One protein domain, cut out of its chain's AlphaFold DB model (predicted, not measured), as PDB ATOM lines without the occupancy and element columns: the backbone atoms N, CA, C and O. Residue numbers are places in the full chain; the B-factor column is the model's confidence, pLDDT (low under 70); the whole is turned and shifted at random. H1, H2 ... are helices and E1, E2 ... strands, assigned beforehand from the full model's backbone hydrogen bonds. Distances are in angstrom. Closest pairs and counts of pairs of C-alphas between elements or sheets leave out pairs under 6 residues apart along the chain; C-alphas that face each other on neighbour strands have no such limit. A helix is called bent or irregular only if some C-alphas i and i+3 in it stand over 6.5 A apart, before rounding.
ATOM      1  N   THR A 788     -12.525 -24.051 -17.782       88.00
ATOM      2  CA  THR A 788     -13.479 -25.085 -17.357       88.00
ATOM      3  C   THR A 788     -14.846 -24.763 -17.933       88.00
ATOM      4  O   THR A 788     -15.328 -23.638 -17.810       88.00
ATOM      5  N   VAL A 789     -15.453 -25.749 -18.592       88.75
ATOM      6  CA  VAL A 789     -16.684 -25.565 -19.362       88.75
ATOM      7  C   VAL A 789     -17.889 -26.134 -18.619       88.75
ATOM      8  O   VAL A 789     -17.880 -27.285 -18.179       88.75
ATOM      9  N   HIS A 790     -18.944 -25.328 -18.552       89.19
ATOM     10  CA  HIS A 790     -20.246 -25.657 -17.992       89.19
ATOM     11  C   HIS A 790     -21.319 -25.469 -19.068       89.19
ATOM     12  O   HIS A 790     -21.458 -24.387 -19.640       89.19
ATOM     13  N   HIS A 791     -22.069 -26.527 -19.366       87.94
ATOM     14  CA  HIS A 791     -23.167 -26.524 -20.340       87.94
ATOM     15  C   HIS A 791     -24.231 -27.542 -19.926       87.94
ATOM     16  O   HIS A 791     -24.051 -28.273 -18.953       87.94
ATOM     17  N   TYR A 792     -25.355 -27.593 -20.638       82.62
ATOM     18  CA  TYR A 792     -26.522 -28.355 -20.184       82.62
ATOM     19  C   TYR A 792     -26.241 -29.846 -19.949       82.62
ATOM     20  O   TYR A 792     -26.772 -30.434 -19.011       82.62
ATOM     21  N   TYR A 793     -25.365 -30.452 -20.754       79.31
ATOM     22  CA  TYR A 793     -25.009 -31.868 -20.633       79.31
ATOM     23  C   TYR A 793     -23.787 -32.119 -19.732       79.31
ATOM     24  O   TYR A 793     -23.383 -33.268 -19.569       79.31
ATOM     25  N   GLN A 794     -23.174 -31.076 -19.156       82.38
ATOM     26  CA  GLN A 794     -21.974 -31.198 -18.327       82.38
ATOM     27  C   GLN A 794     -21.935 -30.119 -17.238       82.38
ATOM     28  O   GLN A 794     -21.619 -28.954 -17.487       82.38
ATOM     29  N   ASN A 795     -22.195 -30.547 -16.002       80.94
ATOM     30  CA  ASN A 795     -22.254 -29.699 -14.810       80.94
ATOM     31  C   ASN A 795     -23.262 -28.518 -14.891       80.94
ATOM     32  O   ASN A 795     -22.890 -27.416 -14.474       80.94
ATOM     33  N   PRO A 796     -24.514 -28.703 -15.369       79.75
ATOM     34  CA  PRO A 796     -25.502 -27.618 -15.425       79.75
ATOM     35  C   PRO A 796     -25.794 -27.020 -14.041       79.75
ATOM     36  O   PRO A 796     -25.924 -25.810 -13.916       79.75
ATOM     37  N   GLU A 797     -25.800 -27.848 -12.992       83.88
ATOM     38  CA  GLU A 797     -26.038 -27.448 -11.594       83.88
ATOM     39  C   GLU A 797     -25.006 -26.452 -11.039       83.88
ATOM     40  O   GLU A 797     -25.274 -25.776 -10.048       83.88
ATOM     41  N   ARG A 798     -23.825 -26.343 -11.666       85.56
ATOM     42  CA  ARG A 798     -22.810 -25.346 -11.287       85.56
ATOM     43  C   ARG A 798     -23.082 -23.962 -11.876       85.56
ATOM     44  O   ARG A 798     -22.464 -23.001 -11.434       85.56
ATOM     45  N   VAL A 799     -23.989 -23.846 -12.846       87.06
ATOM     46  CA  VAL A 799     -24.390 -22.560 -13.418       87.06
ATOM     47  C   VAL A 799     -25.566 -21.998 -12.610       87.06
ATOM     48  O   VAL A 799     -26.615 -22.639 -12.545       87.06
ATOM     49  N   PRO A 800     -25.464 -20.789 -12.024       87.62
ATOM     50  CA  PRO A 800     -26.602 -20.162 -11.357       87.62
ATOM     51  C   PRO A 800     -27.763 -19.953 -12.348       87.62
ATOM     52  O   PRO A 800     -27.540 -19.379 -13.415       87.62
ATOM     53  N   PRO A 801     -29.014 -20.342 -12.025       85.19
ATOM     54  CA  PRO A 801     -30.135 -20.333 -12.981       85.19
ATOM     55  C   PRO A 801     -30.568 -18.923 -13.420       85.19
ATOM     56  O   PRO A 801     -31.265 -18.755 -14.425       85.19
ATOM     57  N   LYS A 802     -30.147 -17.903 -12.667       88.75
ATOM     58  CA  LYS A 802     -30.176 -16.494 -13.058       88.75
ATOM     59  C   LYS A 802     -28.831 -15.863 -12.720       88.75
ATOM     60  O   LYS A 802     -28.327 -16.060 -11.617       88.75
ATOM     61  N   ILE A 803     -28.297 -15.076 -13.645       90.00
ATOM     62  CA  ILE A 803     -27.078 -14.279 -13.457       90.00
ATOM     63  C   ILE A 803     -27.435 -12.809 -13.720       90.00
ATOM     64  O   ILE A 803     -28.278 -12.514 -14.569       90.00
ATOM     65  N   VAL A 804     -26.814 -11.874 -13.005       90.19
ATOM     66  CA  VAL A 804     -26.890 -10.440 -13.322       90.19
ATOM     67  C   VAL A 804     -25.483  -9.965 -13.654       90.19
ATOM     68  O   VAL A 804     -24.567 -10.148 -12.856       90.19
ATOM     69  N   VAL A 805     -25.310  -9.388 -14.842       89.69
ATOM     70  CA  VAL A 805     -24.034  -8.844 -15.324       89.69
ATOM     71  C   VAL A 805     -24.200  -7.341 -15.483       89.69
ATOM     72  O   VAL A 805     -25.111  -6.887 -16.175       89.69
ATOM     73  N   GLN A 806     -23.321  -6.562 -14.854       88.44
ATOM     74  CA  GLN A 806     -23.260  -5.117 -15.070       88.44
ATOM     75  C   GLN A 806     -22.513  -4.841 -16.381       88.44
ATOM     76  O   GLN A 806     -21.466  -5.439 -16.641       88.44
ATOM     77  N   GLY A 807     -23.066  -3.984 -17.240       80.94
ATOM     78  CA  GLY A 807     -22.585  -3.800 -18.616       80.94
ATOM     79  C   GLY A 807     -21.145  -3.290 -18.739       80.94
ATOM     80  O   GLY A 807     -20.488  -3.549 -19.742       80.94
ATOM     81  N   ASP A 808     -20.621  -2.632 -17.706       82.56
ATOM     82  CA  ASP A 808     -19.228  -2.189 -17.617       82.56
ATOM     83  C   ASP A 808     -18.243  -3.347 -17.361       82.56
ATOM     84  O   ASP A 808     -17.046  -3.197 -17.597       82.56
ATOM     85  N   THR A 809     -18.716  -4.502 -16.878       87.06
ATOM     86  CA  THR A 809     -17.887  -5.704 -16.668       87.06
ATOM     87  C   THR A 809     -17.656  -6.505 -17.950       87.06
ATOM     88  O   THR A 809     -16.806  -7.397 -17.960       87.06
ATOM     89  N   VAL A 810     -18.366  -6.172 -19.033       88.25
ATOM     90  CA  VAL A 810     -18.228  -6.796 -20.353       88.25
ATOM     91  C   VAL A 810     -17.024  -6.214 -21.098       88.25
ATOM     92  O   VAL A 810     -16.772  -5.010 -21.075       88.25
ATOM     93  N   VAL A 811     -16.284  -7.075 -21.792       87.69
ATOM     94  CA  VAL A 811     -15.154  -6.722 -22.662       87.69
ATOM     95  C   VAL A 811     -15.289  -7.401 -24.021       87.69
ATOM     96  O   VAL A 811     -15.977  -8.411 -24.172       87.69
ATOM     97  N   GLN A 812     -14.603  -6.860 -25.027       84.88
ATOM     98  CA  GLN A 812     -14.472  -7.530 -26.316       84.88
ATOM     99  C   GLN A 812     -13.710  -8.850 -26.137       84.88
ATOM    100  O   GLN A 812     -12.635  -8.876 -25.537       84.88
ATOM    101  N   CYS A 813     -14.264  -9.947 -26.657       85.25
ATOM    102  CA  CYS A 813     -13.609 -11.249 -26.623       85.25
ATOM    103  C   CYS A 813     -12.283 -11.232 -27.396       85.25
ATOM    104  O   CYS A 813     -12.203 -10.702 -28.505       85.25
ATOM    105  N   ALA A 814     -11.244 -11.834 -26.815       78.56
ATOM    106  CA  ALA A 814      -9.928 -11.921 -27.436       78.56
ATOM    107  C   ALA A 814      -9.880 -13.065 -28.466       78.56
ATOM    108  O   ALA A 814     -10.093 -14.226 -28.122       78.56
ATOM    109  N   GLY A 815      -9.549 -12.746 -29.720       72.69
ATOM    110  CA  GLY A 815      -9.359 -13.738 -30.783       72.69
ATOM    111  C   GLY A 815     -10.627 -14.515 -31.166       72.69
ATOM    112  O   GLY A 815     -11.750 -14.060 -30.962       72.69
ATOM    113  N   LYS A 816     -10.441 -15.714 -31.731       69.56
ATOM    114  CA  LYS A 816     -11.504 -16.565 -32.307       69.56
ATOM    115  C   LYS A 816     -12.433 -17.243 -31.283       69.56
ATOM    116  O   LYS A 816     -13.159 -18.158 -31.649       69.56
ATOM    117  N   VAL A 817     -12.487 -16.781 -30.030       73.12
ATOM    118  CA  VAL A 817     -13.269 -17.397 -28.935       73.12
ATOM    119  C   VAL A 817     -14.723 -17.715 -29.319       73.12
ATOM    120  O   VAL A 817     -15.222 -18.766 -28.929       73.12
ATOM    121  N   GLN A 818     -15.393 -16.884 -30.127       64.94
ATOM    122  CA  GLN A 818     -16.750 -17.196 -30.596       64.94
ATOM    123  C   GLN A 818     -16.804 -18.446 -31.495       64.94
ATOM    124  O   GLN A 818     -17.673 -19.283 -31.290       64.94
ATOM    125  N   GLU A 819     -15.862 -18.610 -32.429       65.00
ATOM    126  CA  GLU A 819     -15.737 -19.810 -33.279       65.00
ATOM    127  C   GLU A 819     -15.261 -21.042 -32.488       65.00
ATOM    128  O   GLU A 819     -15.570 -22.176 -32.842       65.00
ATOM    129  N   THR A 820     -14.463 -20.820 -31.439       70.81
ATOM    130  CA  THR A 820     -13.766 -21.868 -30.674       70.81
ATOM    131  C   THR A 820     -14.574 -22.394 -29.483       70.81
ATOM    132  O   THR A 820     -14.284 -23.474 -28.979       70.81
ATOM    133  N   PHE A 821     -15.571 -21.649 -29.002       79.38
ATOM    134  CA  PHE A 821     -16.303 -22.003 -27.784       79.38
ATOM    135  C   PHE A 821     -17.829 -21.994 -27.930       79.38
ATOM    136  O   PHE A 821     -18.512 -22.762 -27.252       79.38
ATOM    137  N   CYS A 822     -18.381 -21.151 -28.804       87.94
ATOM    138  CA  CYS A 822     -19.817 -20.917 -28.861       87.94
ATOM    139  C   CYS A 822     -20.485 -21.614 -30.048       87.94
ATOM    140  O   CYS A 822     -19.988 -21.609 -31.171       87.94
ATOM    141  N   ALA A 823     -21.652 -22.214 -29.797       83.88
ATOM    142  CA  ALA A 823     -22.454 -22.832 -30.847       83.88
ATOM    143  C   ALA A 823     -22.919 -21.769 -31.869       83.88
ATOM    144  O   ALA A 823     -23.175 -20.624 -31.473       83.88
ATOM    145  N   PRO A 824     -23.111 -22.118 -33.156       80.06
ATOM    146  CA  PRO A 824     -23.707 -21.201 -34.126       80.06
ATOM    147  C   PRO A 824     -25.041 -20.627 -33.616       80.06
ATOM    148  O   PRO A 824     -25.761 -21.285 -32.863       80.06
ATOM    149  N   ASN A 825     -25.373 -19.396 -34.008       81.44
ATOM    150  CA  ASN A 825     -26.499 -18.611 -33.469       81.44
ATOM    151  C   ASN A 825     -26.378 -18.197 -31.978       81.44
ATOM    152  O   ASN A 825     -27.339 -17.673 -31.408       81.44
ATOM    153  N   THR A 826     -25.205 -18.368 -31.352       88.19
ATOM    154  CA  THR A 826     -24.888 -17.812 -30.024       88.19
ATOM    155  C   THR A 826     -23.708 -16.831 -30.105       88.19
ATOM    156  O   THR A 826     -22.793 -16.982 -30.918       88.19
ATOM    157  N   ASN A 827     -23.746 -15.788 -29.274       90.38
ATOM    158  CA  ASN A 827     -22.758 -14.714 -29.208       90.38
ATOM    159  C   ASN A 827     -21.871 -14.873 -27.972       90.38
ATOM    160  O   ASN A 827     -22.383 -15.044 -26.864       90.38
ATOM    161  N   ALA A 828     -20.554 -14.763 -28.145       91.94
ATOM    162  CA  ALA A 828     -19.622 -14.777 -27.023       91.94
ATOM    163  C   ALA A 828     -19.676 -13.435 -26.267       91.94
ATOM    164  O   ALA A 828     -19.301 -12.391 -26.798       91.94
ATOM    165  N   LEU A 829     -20.139 -13.477 -25.018       93.06
ATOM    166  CA  LEU A 829     -20.103 -12.377 -24.060       93.06
ATOM    167  C   LEU A 829     -18.921 -12.620 -23.112       93.06
ATOM    168  O   LEU A 829     -18.972 -13.526 -22.281       93.06
ATOM    169  N   CYS A 830     -17.849 -11.840 -23.248       93.06
ATOM    170  CA  CYS A 830     -16.659 -11.970 -22.408       93.06
ATOM    171  C   CYS A 830     -16.668 -10.953 -21.263       93.06
ATOM    172  O   CYS A 830     -17.051  -9.799 -21.452       93.06
ATOM    173  N   LEU A 831     -16.232 -11.375 -20.077       92.75
ATOM    174  CA  LEU A 831     -16.184 -10.555 -18.865       92.75
ATOM    175  C   LEU A 831     -14.737 -10.208 -18.475       92.75
ATOM    176  O   LEU A 831     -13.803 -10.939 -18.803       92.75
ATOM    177  N   LYS A 832     -14.540  -9.108 -17.733       89.88
ATOM    178  CA  LYS A 832     -13.218  -8.617 -17.275       89.88
ATOM    179  C   LYS A 832     -12.388  -9.654 -16.499       89.88
ATOM    180  O   LYS A 832     -11.165  -9.597 -16.542       89.88
ATOM    181  N   ASN A 833     -13.026 -10.604 -15.812       88.31
ATOM    182  CA  ASN A 833     -12.350 -11.707 -15.110       88.31
ATOM    183  C   ASN A 833     -11.828 -12.816 -16.056       88.31
ATOM    184  O   ASN A 833     -11.133 -13.729 -15.617       88.31
ATOM    185  N   GLY A 834     -12.156 -12.746 -17.349       87.88
ATOM    186  CA  GLY A 834     -11.829 -13.744 -18.364       87.88
ATOM    187  C   GLY A 834     -12.908 -14.804 -18.593       87.88
ATOM    188  O   GLY A 834     -12.720 -15.628 -19.478       87.88
ATOM    189  N   THR A 835     -14.023 -14.811 -17.853       91.19
ATOM    190  CA  THR A 835     -15.149 -15.724 -18.120       91.19
ATOM    191  C   THR A 835     -15.788 -15.406 -19.476       91.19
ATOM    192  O   THR A 835     -16.016 -14.241 -19.807       91.19
ATOM    193  N   VAL A 836     -16.126 -16.449 -20.235       93.25
ATOM    194  CA  VAL A 836     -16.850 -16.368 -21.511       93.25
ATOM    195  C   VAL A 836     -18.228 -17.002 -21.341       93.25
ATOM    196  O   VAL A 836     -18.335 -18.130 -20.868       93.25
ATOM    197  N   MET A 837     -19.288 -16.312 -21.753       94.44
ATOM    198  CA  MET A 837     -20.655 -16.839 -21.777       94.44
ATOM    199  C   MET A 837     -21.162 -16.873 -23.220       94.44
ATOM    200  O   MET A 837     -21.142 -15.855 -23.908       94.44
ATOM    201  N   CYS A 838     -21.647 -18.020 -23.686       94.50
ATOM    202  CA  CYS A 838     -22.320 -18.121 -24.978       94.50
ATOM    203  C   CYS A 838     -23.788 -17.742 -24.798       94.50
ATOM    204  O   CYS A 838     -24.519 -18.398 -24.055       94.50
ATOM    205  N   THR A 839     -24.196 -16.645 -25.436       94.00
ATOM    206  CA  THR A 839     -25.456 -15.947 -25.156       94.00
ATOM    207  C   THR A 839     -26.318 -15.756 -26.400       94.00
ATOM    208  O   THR A 839     -25.823 -15.407 -27.470       94.00
ATOM    209  N   THR A 840     -27.630 -15.904 -26.249       92.56
ATOM    210  CA  THR A 840     -28.622 -15.576 -27.285       92.56
ATOM    211  C   THR A 840     -29.749 -14.767 -26.637       92.56
ATOM    212  O   THR A 840     -30.234 -15.174 -25.581       92.56
ATOM    213  N   PRO A 841     -30.186 -13.623 -27.199       91.81
ATOM    214  CA  PRO A 841     -31.260 -12.832 -26.594       91.81
ATOM    215  C   PRO A 841     -32.553 -13.650 -26.467       91.81
ATOM    216  O   PRO A 841     -32.885 -14.426 -27.365       91.81
ATOM    217  N   SER A 842     -33.277 -13.506 -25.353       86.19
ATOM    218  CA  SER A 842     -34.363 -14.434 -24.986       86.19
ATOM    219  C   SER A 842     -35.491 -14.513 -26.025       86.19
ATOM    220  O   SER A 842     -36.081 -15.574 -26.217       86.19
ATOM    221  N   ASN A 843     -35.728 -13.435 -26.777       85.94
ATOM    222  CA  ASN A 843     -36.702 -13.364 -27.869       85.94
ATOM    223  C   ASN A 843     -36.333 -14.184 -29.128       85.94
ATOM    224  O   ASN A 843     -37.155 -14.274 -30.038       85.94
ATOM    225  N   PHE A 844     -35.126 -14.757 -29.198       84.00
ATOM    226  CA  PHE A 844     -34.704 -15.710 -30.237       84.00
ATOM    227  C   PHE A 844     -34.646 -17.162 -29.727       84.00
ATOM    228  O   PHE A 844     -34.166 -18.045 -30.437       84.00
ATOM    229  N   THR A 845     -35.129 -17.425 -28.508       87.50
ATOM    230  CA  THR A 845     -35.277 -18.791 -27.986       87.50
ATOM    231  C   THR A 845     -36.663 -19.358 -28.294       87.50
ATOM    232  O   THR A 845     -37.651 -18.626 -28.350       87.50
ATOM    233  N   SER A 846     -36.744 -20.674 -28.476       85.81
ATOM    234  CA  SER A 846     -37.997 -21.428 -28.598       85.81
ATOM    235  C   SER A 846     -38.151 -22.398 -27.422       85.81
ATOM    236  O   SER A 846     -37.140 -22.793 -26.842       85.81
ATOM    237  N   PRO A 847     -39.365 -22.858 -27.071       85.56
ATOM    238  CA  PRO A 847     -39.521 -23.969 -26.134       85.56
ATOM    239  C   PRO A 847     -38.741 -25.204 -26.610       85.56
ATOM    240  O   PRO A 847     -38.750 -25.524 -27.802       85.56
ATOM    241  N   CYS A 848     -38.066 -25.903 -25.699       83.38
ATOM    242  CA  CYS A 848     -37.427 -27.175 -26.021       83.38
ATOM    243  C   CYS A 848     -38.498 -28.244 -26.311       83.38
ATOM    244  O   CYS A 848     -39.342 -28.533 -25.468       83.38
ATOM    245  N   ASN A 849     -38.462 -28.863 -27.496       67.81
ATOM    246  CA  ASN A 849     -39.511 -29.788 -27.960       67.81
ATOM    247  C   ASN A 849     -39.514 -31.166 -27.247       67.81
ATOM    248  O   ASN A 849     -40.280 -32.057 -27.609       67.81
ATOM    249  N   HIS A 850     -38.637 -31.376 -26.265       62.16
ATOM    250  CA  HIS A 850     -38.543 -32.587 -25.447       62.16
ATOM    251  C   HIS A 850     -38.382 -32.185 -23.978       62.16
ATOM    252  O   HIS A 850     -37.277 -31.829 -23.597       62.16
ATOM    253  N   SER A 851     -39.476 -32.294 -23.208       51.97
ATOM    254  CA  SER A 851     -39.614 -32.234 -21.734       51.97
ATOM    255  C   SER A 851     -38.853 -31.144 -20.950       51.97
ATOM    256  O   SER A 851     -37.665 -30.925 -21.134       51.97
ATOM    257  N   ILE A 852     -39.516 -30.574 -19.933       55.25
ATOM    258  CA  ILE A 852     -39.087 -29.409 -19.124       55.25
ATOM    259  C   ILE A 852     -39.351 -28.074 -19.844       55.25
ATOM    260  O   ILE A 852     -39.151 -27.934 -21.046       55.25
ATOM    261  N   ASN A 853     -39.772 -27.062 -19.076       64.19
ATOM    262  CA  ASN A 853     -40.037 -25.686 -19.531       64.19
ATOM    263  C   ASN A 853     -38.749 -24.894 -19.851       64.19
ATOM    264  O   ASN A 853     -38.638 -23.709 -19.531       64.19
ATOM    265  N   ALA A 854     -37.746 -25.555 -20.427       74.69
ATOM    266  CA  ALA A 854     -36.507 -24.928 -20.844       74.69
ATOM    267  C   ALA A 854     -36.719 -24.136 -22.143       74.69
ATOM    268  O   ALA A 854     -37.400 -24.577 -23.075       74.69
ATOM    269  N   ALA A 855     -36.096 -22.964 -22.203       87.00
ATOM    270  CA  ALA A 855     -35.843 -22.277 -23.458       87.00
ATOM    271  C   ALA A 855     -34.676 -22.972 -24.180       87.00
ATOM    272  O   ALA A 855     -33.735 -23.438 -23.537       87.00
ATOM    273  N   CYS A 856     -34.733 -23.033 -25.505       89.81
ATOM    274  CA  CYS A 856     -33.726 -23.622 -26.379       89.81
ATOM    275  C   CYS A 856     -33.298 -22.610 -27.449       89.81
ATOM    276  O   CYS A 856     -34.131 -21.913 -28.030       89.81
ATOM    277  N   VAL A 857     -32.001 -22.577 -27.757       89.50
ATOM    278  CA  VAL A 857     -31.457 -21.919 -28.949       89.50
ATOM    279  C   VAL A 857     -31.381 -22.944 -30.073       89.50
ATOM    280  O   VAL A 857     -30.737 -23.983 -29.934       89.50
ATOM    281  N   TYR A 858     -32.024 -22.650 -31.199       87.62
ATOM    282  CA  TYR A 858     -31.901 -23.454 -32.410       87.62
ATOM    283  C   TYR A 858     -30.583 -23.138 -33.129       87.62
ATOM    284  O   TYR A 858     -30.290 -21.981 -33.443       87.62
ATOM    285  N   THR A 859     -29.793 -24.171 -33.408       83.62
ATOM    286  CA  THR A 859     -28.507 -24.079 -34.098       83.62
ATOM    287  C   THR A 859     -28.390 -25.150 -35.185       83.62
ATOM    288  O   THR A 859     -28.986 -26.222 -35.083       83.62
ATOM    289  N   LYS A 860     -27.625 -24.858 -36.243       81.38
ATOM    290  CA  LYS A 860     -27.260 -25.831 -37.279       81.38
ATOM    291  C   LYS A 860     -25.773 -26.113 -37.180       81.38
ATOM    292  O   LYS A 860     -24.973 -25.183 -37.224       81.38
ATOM    293  N   ILE A 861     -25.416 -27.388 -37.072       79.69
ATOM    294  CA  ILE A 861     -24.029 -27.833 -36.913       79.69
ATOM    295  C   ILE A 861     -23.615 -28.573 -38.184       79.69
ATOM    296  O   ILE A 861     -24.322 -29.483 -38.619       79.69
ATOM    297  N   GLU A 862     -22.498 -28.174 -38.796       76.88
ATOM    298  CA  GLU A 862     -21.998 -28.799 -40.024       76.88
ATOM    299  C   GLU A 862     -21.531 -30.238 -39.787       76.88
ATOM    300  O   GLU A 862     -20.759 -30.544 -38.874       76.88
ATOM    301  N   CYS A 863     -21.993 -31.141 -40.648       75.94
ATOM    302  CA  CYS A 863     -21.668 -32.555 -40.579       75.94
ATOM    303  C   CYS A 863     -20.298 -32.836 -41.199       75.94
ATOM    304  O   CYS A 863     -20.179 -33.110 -42.394       75.94
ATOM    305  N   ALA A 864     -19.265 -32.895 -40.355       65.94
ATOM    306  CA  ALA A 864     -17.906 -33.323 -40.708       65.94
ATOM    307  C   ALA A 864     -17.784 -34.836 -41.045       65.94
ATOM    308  O   ALA A 864     -16.783 -35.471 -40.723       65.94
ATOM    309  N   ARG A 865     -18.814 -35.428 -41.672       56.00
ATOM    310  CA  ARG A 865     -18.935 -36.849 -42.068       56.00
ATOM    311  C   ARG A 865     -18.675 -37.858 -40.937       56.00
ATOM    312  O   ARG A 865     -18.115 -38.925 -41.174       56.00
ATOM    313  N   GLN A 866     -19.088 -37.533 -39.713       52.34
ATOM    314  CA  GLN A 866     -18.980 -38.416 -38.547       52.34
ATOM    315  C   GLN A 866     -20.347 -38.582 -37.858       52.34
ATOM    316  O   GLN A 866     -21.170 -37.664 -37.925       52.34
ATOM    317  N   PRO A 867     -20.619 -39.739 -37.217       51.75
ATOM    318  CA  PRO A 867     -21.880 -39.977 -36.519       51.75
ATOM    319  C   PRO A 867     -22.110 -38.923 -35.419       51.75
ATOM    320  O   PRO A 867     -21.145 -38.482 -34.791       51.75
ATOM    321  N   PRO A 868     -23.365 -38.507 -35.168       56.91
ATOM    322  CA  PRO A 868     -24.625 -39.115 -35.624       56.91
ATOM    323  C   PRO A 868     -25.088 -38.721 -37.042       56.91
ATOM    324  O   PRO A 868     -26.174 -39.132 -37.440       56.91
ATOM    325  N   CYS A 869     -24.329 -37.924 -37.804       62.88
ATOM    326  CA  CYS A 869     -24.741 -37.527 -39.154       62.88
ATOM    327  C   CYS A 869     -24.883 -38.742 -40.083       62.88
ATOM    328  O   CYS A 869     -23.915 -39.479 -40.293       62.88
ATOM    329  N   ASN A 870     -26.052 -38.906 -40.708       66.75
ATOM    330  CA  ASN A 870     -26.194 -39.818 -41.842       66.75
ATOM    331  C   ASN A 870     -25.382 -39.295 -43.038       66.75
ATOM    332  O   ASN A 870     -25.219 -38.086 -43.204       66.75
ATOM    333  N   THR A 871     -24.931 -40.189 -43.924       63.44
ATOM    334  CA  THR A 871     -24.047 -39.864 -45.068       63.44
ATOM    335  C   THR A 871     -24.580 -38.778 -46.007       63.44
ATOM    336  O   THR A 871     -23.802 -38.159 -46.729       63.44
ATOM    337  N   ASN A 872     -25.895 -38.552 -45.997       71.25
ATOM    338  CA  ASN A 872     -26.594 -37.637 -46.896       71.25
ATOM    339  C   ASN A 872     -26.969 -36.300 -46.220       71.25
ATOM    340  O   ASN A 872     -27.564 -35.445 -46.870       71.25
ATOM    341  N   GLN A 873     -26.650 -36.110 -44.932       71.00
ATOM    342  CA  GLN A 873     -26.928 -34.878 -44.187       71.00
ATOM    343  C   GLN A 873     -25.675 -33.996 -44.117       71.00
ATOM    344  O   GLN A 873     -24.635 -34.410 -43.613       71.00
ATOM    345  N   THR A 874     -25.784 -32.760 -44.609       77.50
ATOM    346  CA  THR A 874     -24.726 -31.735 -44.527       77.50
ATOM    347  C   THR A 874     -24.763 -30.934 -43.226       77.50
ATOM    348  O   THR A 874     -23.737 -30.399 -42.815       77.50
ATOM    349  N   PHE A 875     -25.912 -30.894 -42.550       76.56
ATOM    350  CA  PHE A 875     -26.104 -30.250 -41.253       76.56
ATOM    351  C   PHE A 875     -26.973 -31.128 -40.352       76.56
ATOM    352  O   PHE A 875     -27.854 -31.837 -40.843       76.56
ATOM    353  N   ILE A 876     -26.782 -31.003 -39.039       79.62
ATOM    354  CA  ILE A 876     -27.759 -31.421 -38.031       79.62
ATOM    355  C   ILE A 876     -28.436 -30.186 -37.442       79.62
ATOM    356  O   ILE A 876     -27.772 -29.240 -37.016       79.62
ATOM    357  N   ASP A 877     -29.766 -30.240 -37.401       79.25
ATOM    358  CA  ASP A 877     -30.599 -29.362 -36.587       79.25
ATOM    359  C   ASP A 877     -30.439 -29.756 -35.113       79.25
ATOM    360  O   ASP A 877     -30.742 -30.886 -34.725       79.25
ATOM    361  N   TYR A 878     -29.950 -28.834 -34.288       83.06
ATOM    362  CA  TYR A 878     -29.681 -29.074 -32.875       83.06
ATOM    363  C   TYR A 878     -30.319 -27.973 -32.024       83.06
ATOM    364  O   TYR A 878     -30.309 -26.794 -32.381       83.06
ATOM    365  N   PHE A 879     -30.888 -28.355 -30.886       87.00
ATOM    366  CA  PHE A 879     -31.499 -27.427 -29.940       87.00
ATOM    367  C   PHE A 879     -30.636 -27.402 -28.686       87.00
ATOM    368  O   PHE A 879     -30.554 -28.404 -27.980       87.00
ATOM    369  N   VAL A 880     -29.976 -26.273 -28.422       88.38
ATOM    370  CA  VAL A 880     -29.148 -26.091 -27.227       88.38
ATOM    371  C   VAL A 880     -30.021 -25.488 -26.121       88.38
ATOM    372  O   VAL A 880     -30.356 -24.304 -26.210       88.38
ATOM    373  N   PRO A 881     -30.432 -26.260 -25.101       90.00
ATOM    374  CA  PRO A 881     -31.173 -25.722 -23.963       90.00
ATOM    375  C   PRO A 881     -30.356 -24.688 -23.178       90.00
ATOM    376  O   PRO A 881     -29.139 -24.804 -23.015       90.00
ATOM    377  N   CYS A 882     -31.050 -23.675 -22.672       91.19
ATOM    378  CA  CYS A 882     -30.482 -22.627 -21.839       91.19
ATOM    379  C   CYS A 882     -30.157 -23.173 -20.441       91.19
ATOM    380  O   CYS A 882     -31.053 -23.634 -19.734       91.19
ATOM    381  N   VAL A 883     -28.897 -23.069 -20.011       90.69
ATOM    382  CA  VAL A 883     -28.478 -23.390 -18.632       90.69
ATOM    383  C   VAL A 883     -28.831 -22.286 -17.638       90.69
ATOM    384  O   VAL A 883     -28.974 -22.546 -16.448       90.69
ATOM    385  N   SER A 884     -28.961 -21.045 -18.108       91.06
ATOM    386  CA  SER A 884     -29.246 -19.883 -17.268       91.06
ATOM    387  C   SER A 884     -29.860 -18.746 -18.075       91.06
ATOM    388  O   SER A 884     -29.714 -18.687 -19.297       91.06
ATOM    389  N   ASN A 885     -30.520 -17.822 -17.381       90.19
ATOM    390  CA  ASN A 885     -30.926 -16.535 -17.933       90.19
ATOM    391  C   ASN A 885     -30.082 -15.422 -17.303       90.19
ATOM    392  O   ASN A 885     -30.201 -15.150 -16.105       90.19
ATOM    393  N   VAL A 886     -29.262 -14.744 -18.107       91.00
ATOM    394  CA  VAL A 886     -28.542 -13.546 -17.670       91.00
ATOM    395  C   VAL A 886     -29.369 -12.295 -17.937       91.00
ATOM    396  O   VAL A 886     -29.933 -12.111 -19.015       91.00
ATOM    397  N   THR A 887     -29.431 -11.417 -16.939       90.88
ATOM    398  CA  THR A 887     -29.875 -10.034 -17.114       90.88
ATOM    399  C   THR A 887     -28.634  -9.161 -17.228       90.88
ATOM    400  O   THR A 887     -27.889  -9.001 -16.263       90.88
ATOM    401  N   LEU A 888     -28.394  -8.636 -18.426       87.81
ATOM    402  CA  LEU A 888     -27.323  -7.688 -18.703       87.81
ATOM    403  C   LEU A 888     -27.861  -6.275 -18.453       87.81
ATOM    404  O   LEU A 888     -28.663  -5.759 -19.237       87.81
ATOM    405  N   SER A 889     -27.452  -5.686 -17.333       85.69
ATOM    406  CA  SER A 889     -27.880  -4.369 -16.865       85.69
ATOM    407  C   SER A 889     -26.814  -3.335 -17.202       85.69
ATOM    408  O   SER A 889     -25.774  -3.271 -16.544       85.69
ATOM    409  N   TYR A 890     -27.061  -2.505 -18.213       78.94
ATOM    410  CA  TYR A 890     -26.203  -1.345 -18.447       78.94
ATOM    411  C   TYR A 890     -26.540  -0.240 -17.431       78.94
ATOM    412  O   TYR A 890     -27.723   0.096 -17.297       78.94
ATOM    413  N   PRO A 891     -25.545   0.336 -16.723       64.06
ATOM    414  CA  PRO A 891     -25.753   1.589 -16.005       64.06
ATOM    415  C   PRO A 891     -26.178   2.681 -16.998       64.06
ATOM    416  O   PRO A 891     -25.890   2.587 -18.192       64.06
ATOM    417  N   ILE A 892     -26.901   3.694 -16.513       56.69
ATOM    418  CA  ILE A 892     -27.473   4.744 -17.365       56.69
ATOM    419  C   ILE A 892     -26.335   5.511 -18.046       56.69
ATOM    420  O   ILE A 892     -25.574   6.225 -17.394       56.69
ATOM    421  N   ASP A 893     -26.219   5.345 -19.362       45.16
ATOM    422  CA  ASP A 893     -25.267   6.087 -20.176       45.16
ATOM    423  C   ASP A 893     -25.823   7.489 -20.463       45.16
ATOM    424  O   ASP A 893     -26.903   7.646 -21.038       45.16
ATOM    425  N   TYR A 894     -25.087   8.518 -20.042       47.09
ATOM    426  CA  TYR A 894     -25.482   9.926 -20.150       47.09
ATOM    427  C   TYR A 894     -25.334  10.495 -21.578       47.09
ATOM    428  O   TYR A 894     -25.656  11.662 -21.818       47.09
ATOM    429  N   SER A 895     -24.872   9.680 -22.533       42.19
ATOM    430  CA  SER A 895     -24.438  10.049 -23.889       42.19
ATOM    431  C   SER A 895     -25.470  10.735 -24.804       42.19
ATOM    432  O   SER A 895     -25.081  11.254 -25.851       42.19
ATOM    433  N   PHE A 896     -26.753  10.820 -24.422       44.06
ATOM    434  CA  PHE A 896     -27.819  11.418 -25.248       44.06
ATOM    435  C   PHE A 896     -28.610  12.567 -24.597       44.06
ATOM    436  O   PHE A 896     -29.577  13.046 -25.185       44.06
ATOM    437  N   GLY A 897     -28.238  13.032 -23.397       42.19
ATOM    438  CA  GLY A 897     -28.831  14.224 -22.758       42.19
ATOM    439  C   GLY A 897     -30.306  14.122 -22.323       42.19
ATOM    440  O   GLY A 897     -30.802  15.018 -21.643       42.19
ATOM    441  N   VAL A 898     -31.003  13.036 -22.665       42.06
ATOM    442  CA  VAL A 898     -32.337  12.690 -22.158       42.06
ATOM    443  C   VAL A 898     -32.173  11.711 -21.002       42.06
ATOM    444  O   VAL A 898     -31.678  10.600 -21.191       42.06
ATOM    445  N   VAL A 899     -32.607  12.110 -19.805       38.03
ATOM    446  CA  VAL A 899     -32.592  11.233 -18.629       38.03
ATOM    447  C   VAL A 899     -33.659  10.150 -18.797       38.03
ATOM    448  O   VAL A 899     -34.856  10.402 -18.679       38.03
ATOM    449  N   HIS A 900     -33.214   8.929 -19.076       42.56
ATOM    450  CA  HIS A 900     -34.017   7.726 -18.902       42.56
ATOM    451  C   HIS A 900     -33.630   7.079 -17.567       42.56
ATOM    452  O   HIS A 900     -32.668   6.318 -17.511       42.56
ATOM    453  N   ASP A 901     -34.404   7.348 -16.511       47.78
ATOM    454  CA  ASP A 901     -34.198   6.830 -15.140       47.78
ATOM    455  C   ASP A 901     -34.331   5.294 -14.997       47.78
ATOM    456  O   ASP A 901     -34.346   4.757 -13.889       47.78
ATOM    457  N   THR A 902     -34.447   4.553 -16.101       55.47
ATOM    458  CA  THR A 902     -34.600   3.096 -16.113       55.47
ATOM    459  C   THR A 902     -33.383   2.415 -16.757       55.47
ATOM    460  O   THR A 902     -33.150   2.574 -17.959       55.47
ATOM    461  N   PRO A 903     -32.593   1.620 -16.003       61.75
ATOM    462  CA  PRO A 903     -31.467   0.886 -16.574       61.75
ATOM    463  C   PRO A 903     -31.960  -0.136 -17.606       61.75
ATOM    464  O   PRO A 903     -32.914  -0.886 -17.365       61.75
ATOM    465  N   ARG A 904     -31.307  -0.180 -18.774       73.12
ATOM    466  CA  ARG A 904     -31.678  -1.110 -19.850       73.12
ATOM    467  C   ARG A 904     -31.214  -2.521 -19.497       73.12
ATOM    468  O   ARG A 904     -30.039  -2.858 -19.636       73.12
ATOM    469  N   ASN A 905     -32.173  -3.331 -19.059       81.88
ATOM    470  CA  ASN A 905     -32.004  -4.739 -18.721       81.88
ATOM    471  C   ASN A 905     -32.277  -5.620 -19.948       81.88
ATOM    472  O   ASN A 905     -33.430  -5.810 -20.336       81.88
ATOM    473  N   TYR A 906     -31.227  -6.188 -20.541       86.81
ATOM    474  CA  TYR A 906     -31.346  -7.159 -21.630       86.81
ATOM    475  C   TYR A 906     -31.380  -8.577 -21.059       86.81
ATOM    476  O   TYR A 906     -30.452  -8.987 -20.365       86.81
ATOM    477  N   GLN A 907     -32.432  -9.341 -21.359       91.06
ATOM    478  CA  GLN A 907     -32.508 -10.759 -21.002       91.06
ATOM    479  C   GLN A 907     -31.881 -11.614 -22.106       91.06
ATOM    480  O   GLN A 907     -32.346 -11.604 -23.249       91.06
ATOM    481  N   LEU A 908     -30.843 -12.372 -21.759       93.44
ATOM    482  CA  LEU A 908     -30.187 -13.325 -22.651       93.44
ATOM    483  C   LEU A 908     -30.252 -14.725 -22.030       93.44
ATOM    484  O   LEU A 908     -30.006 -14.909 -20.839       93.44
ATOM    485  N   CYS A 909     -30.540 -15.722 -22.854       93.62
ATOM    486  CA  CYS A 909     -30.275 -17.120 -22.547       93.62
ATOM    487  C   CYS A 909     -28.764 -17.370 -22.614       93.62
ATOM    488  O   CYS A 909     -28.113 -16.928 -23.561       93.62
ATOM    489  N   ILE A 910     -28.221 -18.098 -21.637       93.88
ATOM    490  CA  ILE A 910     -26.876 -18.679 -21.684       93.88
ATOM    491  C   ILE A 910     -27.002 -20.150 -22.079       93.88
ATOM    492  O   ILE A 910     -27.741 -20.897 -21.438       93.88
ATOM    493  N   THR A 911     -26.239 -20.578 -23.081       92.31
ATOM    494  CA  THR A 911     -26.132 -21.984 -23.511       92.31
ATOM    495  C   THR A 911     -24.912 -22.696 -22.922       92.31
ATOM    496  O   THR A 911     -24.985 -23.883 -22.602       92.31
ATOM    497  N   ALA A 912     -23.805 -21.972 -22.732       92.56
ATOM    498  CA  ALA A 912     -22.577 -22.470 -22.112       92.56
ATOM    499  C   ALA A 912     -21.790 -21.339 -21.425       92.56
ATOM    500  O   ALA A 912     -21.870 -20.179 -21.837       92.56
ATOM    501  N   ILE A 913     -20.999 -21.688 -20.410       92.81
ATOM    502  CA  ILE A 913     -20.038 -20.804 -19.737       92.81
ATOM    503  C   ILE A 913     -18.665 -21.481 -19.725       92.81
ATOM    504  O   ILE A 913     -18.557 -22.654 -19.369       92.81
ATOM    505  N   ALA A 914     -17.620 -20.742 -20.087       91.94
ATOM    506  CA  ALA A 914     -16.230 -21.108 -19.863       91.94
ATOM    507  C   ALA A 914     -15.636 -20.188 -18.793       91.94
ATOM    508  O   ALA A 914     -15.459 -18.987 -19.008       91.94
ATOM    509  N   GLU A 915     -15.311 -20.755 -17.636       90.19
ATOM    510  CA  GLU A 915     -14.617 -20.050 -16.563       90.19
ATOM    511  C   GLU A 915     -13.107 -20.186 -16.752       90.19
ATOM    512  O   GLU A 915     -12.583 -21.295 -16.896       90.19
ATOM    513  N   LYS A 916     -12.400 -19.052 -16.776       87.00
ATOM    514  CA  LYS A 916     -10.944 -19.020 -16.925       87.00
ATOM    515  C   LYS A 916     -10.286 -19.617 -15.684       87.00
ATOM    516  O   LYS A 916     -10.366 -19.041 -14.601       87.00
ATOM    517  N   GLN A 917      -9.576 -20.728 -15.852       83.50
ATOM    518  CA  GLN A 917      -8.800 -21.326 -14.774       83.50
ATOM    519  C   GLN A 917      -7.519 -20.524 -14.553       83.50
ATOM    520  O   GLN A 917      -6.597 -20.533 -15.373       83.50
ATOM    521  N   VAL A 918      -7.455 -19.827 -13.420       73.00
ATOM    522  CA  VAL A 918      -6.206 -19.262 -12.913       73.00
ATOM    523  C   VAL A 918      -5.411 -20.412 -12.306       73.00
ATOM    524  O   VAL A 918      -5.702 -20.860 -11.201       73.00
ATOM    525  N   VAL A 919      -4.410 -20.910 -13.035       60.34
ATOM    526  CA  VAL A 919      -3.526 -21.988 -12.566       60.34
ATOM    527  C   VAL A 919      -2.531 -21.430 -11.540       60.34
ATOM    528  O   VAL A 919      -1.333 -21.319 -11.795       60.34
ATOM    529  N   SER A 920      -3.028 -21.061 -10.357       50.03
ATOM    530  CA  SER A 920      -2.237 -20.626  -9.200       50.03
ATOM    531  C   SER A 920      -1.585 -21.821  -8.495       50.03
ATOM    532  O   SER A 920      -1.790 -22.059  -7.305       50.03
ATOM    533  N   SER A 921      -0.828 -22.612  -9.254       51.25
ATOM    534  CA  SER A 921       0.004 -23.691  -8.729       51.25
ATOM    535  C   SER A 921       1.434 -23.178  -8.541       51.25
ATOM    536  O   SER A 921       1.967 -22.584  -9.482       51.25
ATOM    537  N   PRO A 922       2.112 -23.463  -7.412       53.69
ATOM    538  CA  PRO A 922       3.549 -23.204  -7.260       53.69
ATOM    539  C   PRO A 922       4.393 -23.852  -8.369       53.69
ATOM    540  O   PRO A 922       5.436 -23.330  -8.756       53.69
ATOM    541  N   VAL A 923       3.898 -24.951  -8.951       55.06
ATOM    542  CA  VAL A 923       4.512 -25.637 -10.098       55.06
ATOM    543  C   VAL A 923       4.517 -24.752 -11.358       55.06
ATOM    544  O   VAL A 923       5.394 -24.895 -12.202       55.06
ATOM    545  N   GLY A 924       3.590 -23.794 -11.484       49.78
ATOM    546  CA  GLY A 924       3.572 -22.814 -12.575       49.78
ATOM    547  C   GLY A 924       4.726 -21.808 -12.496       49.78
ATOM    548  O   GLY A 924       5.357 -21.526 -13.513       49.78
ATOM    549  N   GLU A 925       5.059 -21.325 -11.295       53.31
ATOM    550  CA  GLU A 925       6.272 -20.517 -11.085       53.31
ATOM    551  C   GLU A 925       7.539 -21.365 -11.251       53.31
ATOM    552  O   GLU A 925       8.497 -20.911 -11.872       53.31
ATOM    553  N   LEU A 926       7.525 -22.629 -10.806       50.56
ATOM    554  CA  LEU A 926       8.636 -23.559 -11.034       50.56
ATOM    555  C   LEU A 926       8.899 -23.789 -12.533       50.56
ATOM    556  O   LEU A 926      10.051 -23.771 -12.957       50.56
ATOM    557  N   PHE A 927       7.858 -23.942 -13.361       52.50
ATOM    558  CA  PHE A 927       8.021 -24.059 -14.815       52.50
ATOM    559  C   PHE A 927       8.524 -22.765 -15.468       52.50
ATOM    560  O   PHE A 927       9.351 -22.849 -16.374       52.50
ATOM    561  N   LYS A 928       8.111 -21.577 -14.998       49.78
ATOM    562  CA  LYS A 928       8.715 -20.305 -15.444       49.78
ATOM    563  C   LYS A 928      10.202 -20.238 -15.091       49.78
ATOM    564  O   LYS A 928      11.008 -19.895 -15.946       49.78
ATOM    565  N   PHE A 929      10.561 -20.605 -13.861       51.16
ATOM    566  CA  PHE A 929      11.939 -20.606 -13.369       51.16
ATOM    567  C   PHE A 929      12.831 -21.581 -14.158       51.16
ATOM    568  O   PHE A 929      13.914 -21.212 -14.605       51.16
ATOM    569  N   VAL A 930      12.344 -22.798 -14.426       54.25
ATOM    570  CA  VAL A 930      13.039 -23.785 -15.273       54.25
ATOM    571  C   VAL A 930      13.162 -23.304 -16.725       54.25
ATOM    572  O   VAL A 930      14.219 -23.475 -17.326       54.25
ATOM    573  N   ALA A 931      12.136 -22.650 -17.282       53.44
ATOM    574  CA  ALA A 931      12.210 -22.058 -18.621       53.44
ATOM    575  C   ALA A 931      13.202 -20.877 -18.700       53.44
ATOM    576  O   ALA A 931      13.872 -20.707 -19.717       53.44
ATOM    577  N   GLN A 932      13.336 -20.088 -17.629       50.31
ATOM    578  CA  GLN A 932      14.283 -18.968 -17.536       50.31
ATOM    579  C   GLN A 932      15.745 -19.409 -17.351       50.31
ATOM    580  O   GLN A 932      16.645 -18.683 -17.765       50.31
ATOM    581  N   LEU A 933      16.001 -20.588 -16.771       47.06
ATOM    582  CA  LEU A 933      17.358 -21.119 -16.559       47.06
ATOM    583  C   LEU A 933      18.040 -21.659 -17.829       47.06
ATOM    584  O   LEU A 933      19.250 -21.901 -17.820       47.06
ATOM    585  N   GLY A 934      17.288 -21.845 -18.916       47.12
ATOM    586  CA  GLY A 934      17.806 -22.326 -20.195       47.12
ATOM    587  C   GLY A 934      18.238 -23.800 -20.197       47.12
ATOM    588  O   GLY A 934      18.384 -24.467 -19.170       47.12
TER     589      GLY A 934
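Overview. This is residues 788 to 934 of the 955 residues of an uncharacterized protein of Lamprigera yunnana (UniProt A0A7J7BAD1). Picture a strongly twisted six-stranded sheet, E1, E2, E3, E4, E7 and E8, joined along the long, bent E8, with the hairpin E5 and E6 crossing it as a second sheet, only partly face to face with the first. Short H1 covers part of the large sheet over E4, while residues 894 to 899 and the tail 919 to 934, with H2, stick out. The 147 printed residues run E1 E2 H1 E3 E4 E5 E6 E7 E8 H2: two named helices and eight named strands, class mixed, with under half of the residues in them. The large sheet is branched and mixed, the small one antiparallel. The whole is loose, with a radius of gyration of the C-alphas of 19.3 A and spans of 59 by 57 by 28 A.

Along the chain. Find C-alpha 788 at (-13.479, -25.085, -17.357), where E1, residues 788 to 791, begins. Next come E2, 802 to 806; H1, 817 to 821; E3, 827 to 831; and E4, 836 to 841, 15.7 A long. E5, 855 to 862, covers 22.6 A, and E6, 875 to 881, 18.6 A. E7, 884 to 889, covers 15.6 A; E8, 905 to 916, begins at (-32.004, -4.739, -18.721) and covers 25.5 A. H2, 922 to 932, covers 15.5 A and ends at (14.283, -18.968, -17.536).

Arrangement. Look first at E8, which bends by 88 degrees at residue 911. On one side of it are E1, antiparallel, with N 790 and O 913 at 2.8 A, and E7, a hairpin with it, with N 886 and O 908 at 2.8 A. E4 lies on the other side, antiparallel, with N 838 and O 912 at 2.9 A. Edge strand E3 forms a hairpin with E4, N 829 and O 837 at 2.8 A; edge strand E2 is parallel to E7, N 805 and O 887 at 3.0 A. E5 and E6 form a hairpin, N 859 and O 878 at 2.9 A. The two sheets make a sandwich, two sheets face to face, their strands at 77 degrees; the closest C-alphas of E6 and E8 are those of Pro 881 and Thr 911, 6.3 A apart. H1 is on the large sheet at a height of 8.5 A. In H1 and H2 every O i to N i+4 pair is within hydrogen-bond range.

Size, cuts and confidence. The C-alphas of Val 898 and Gly 934 are the farthest apart, 61.2 A. The printed part has no cut. Long links join E4 to E5, E5 to E6 and E7 to E8. Look for pLDDT under 70 in 45 residues, among them 891 to 903 and 919 to 934.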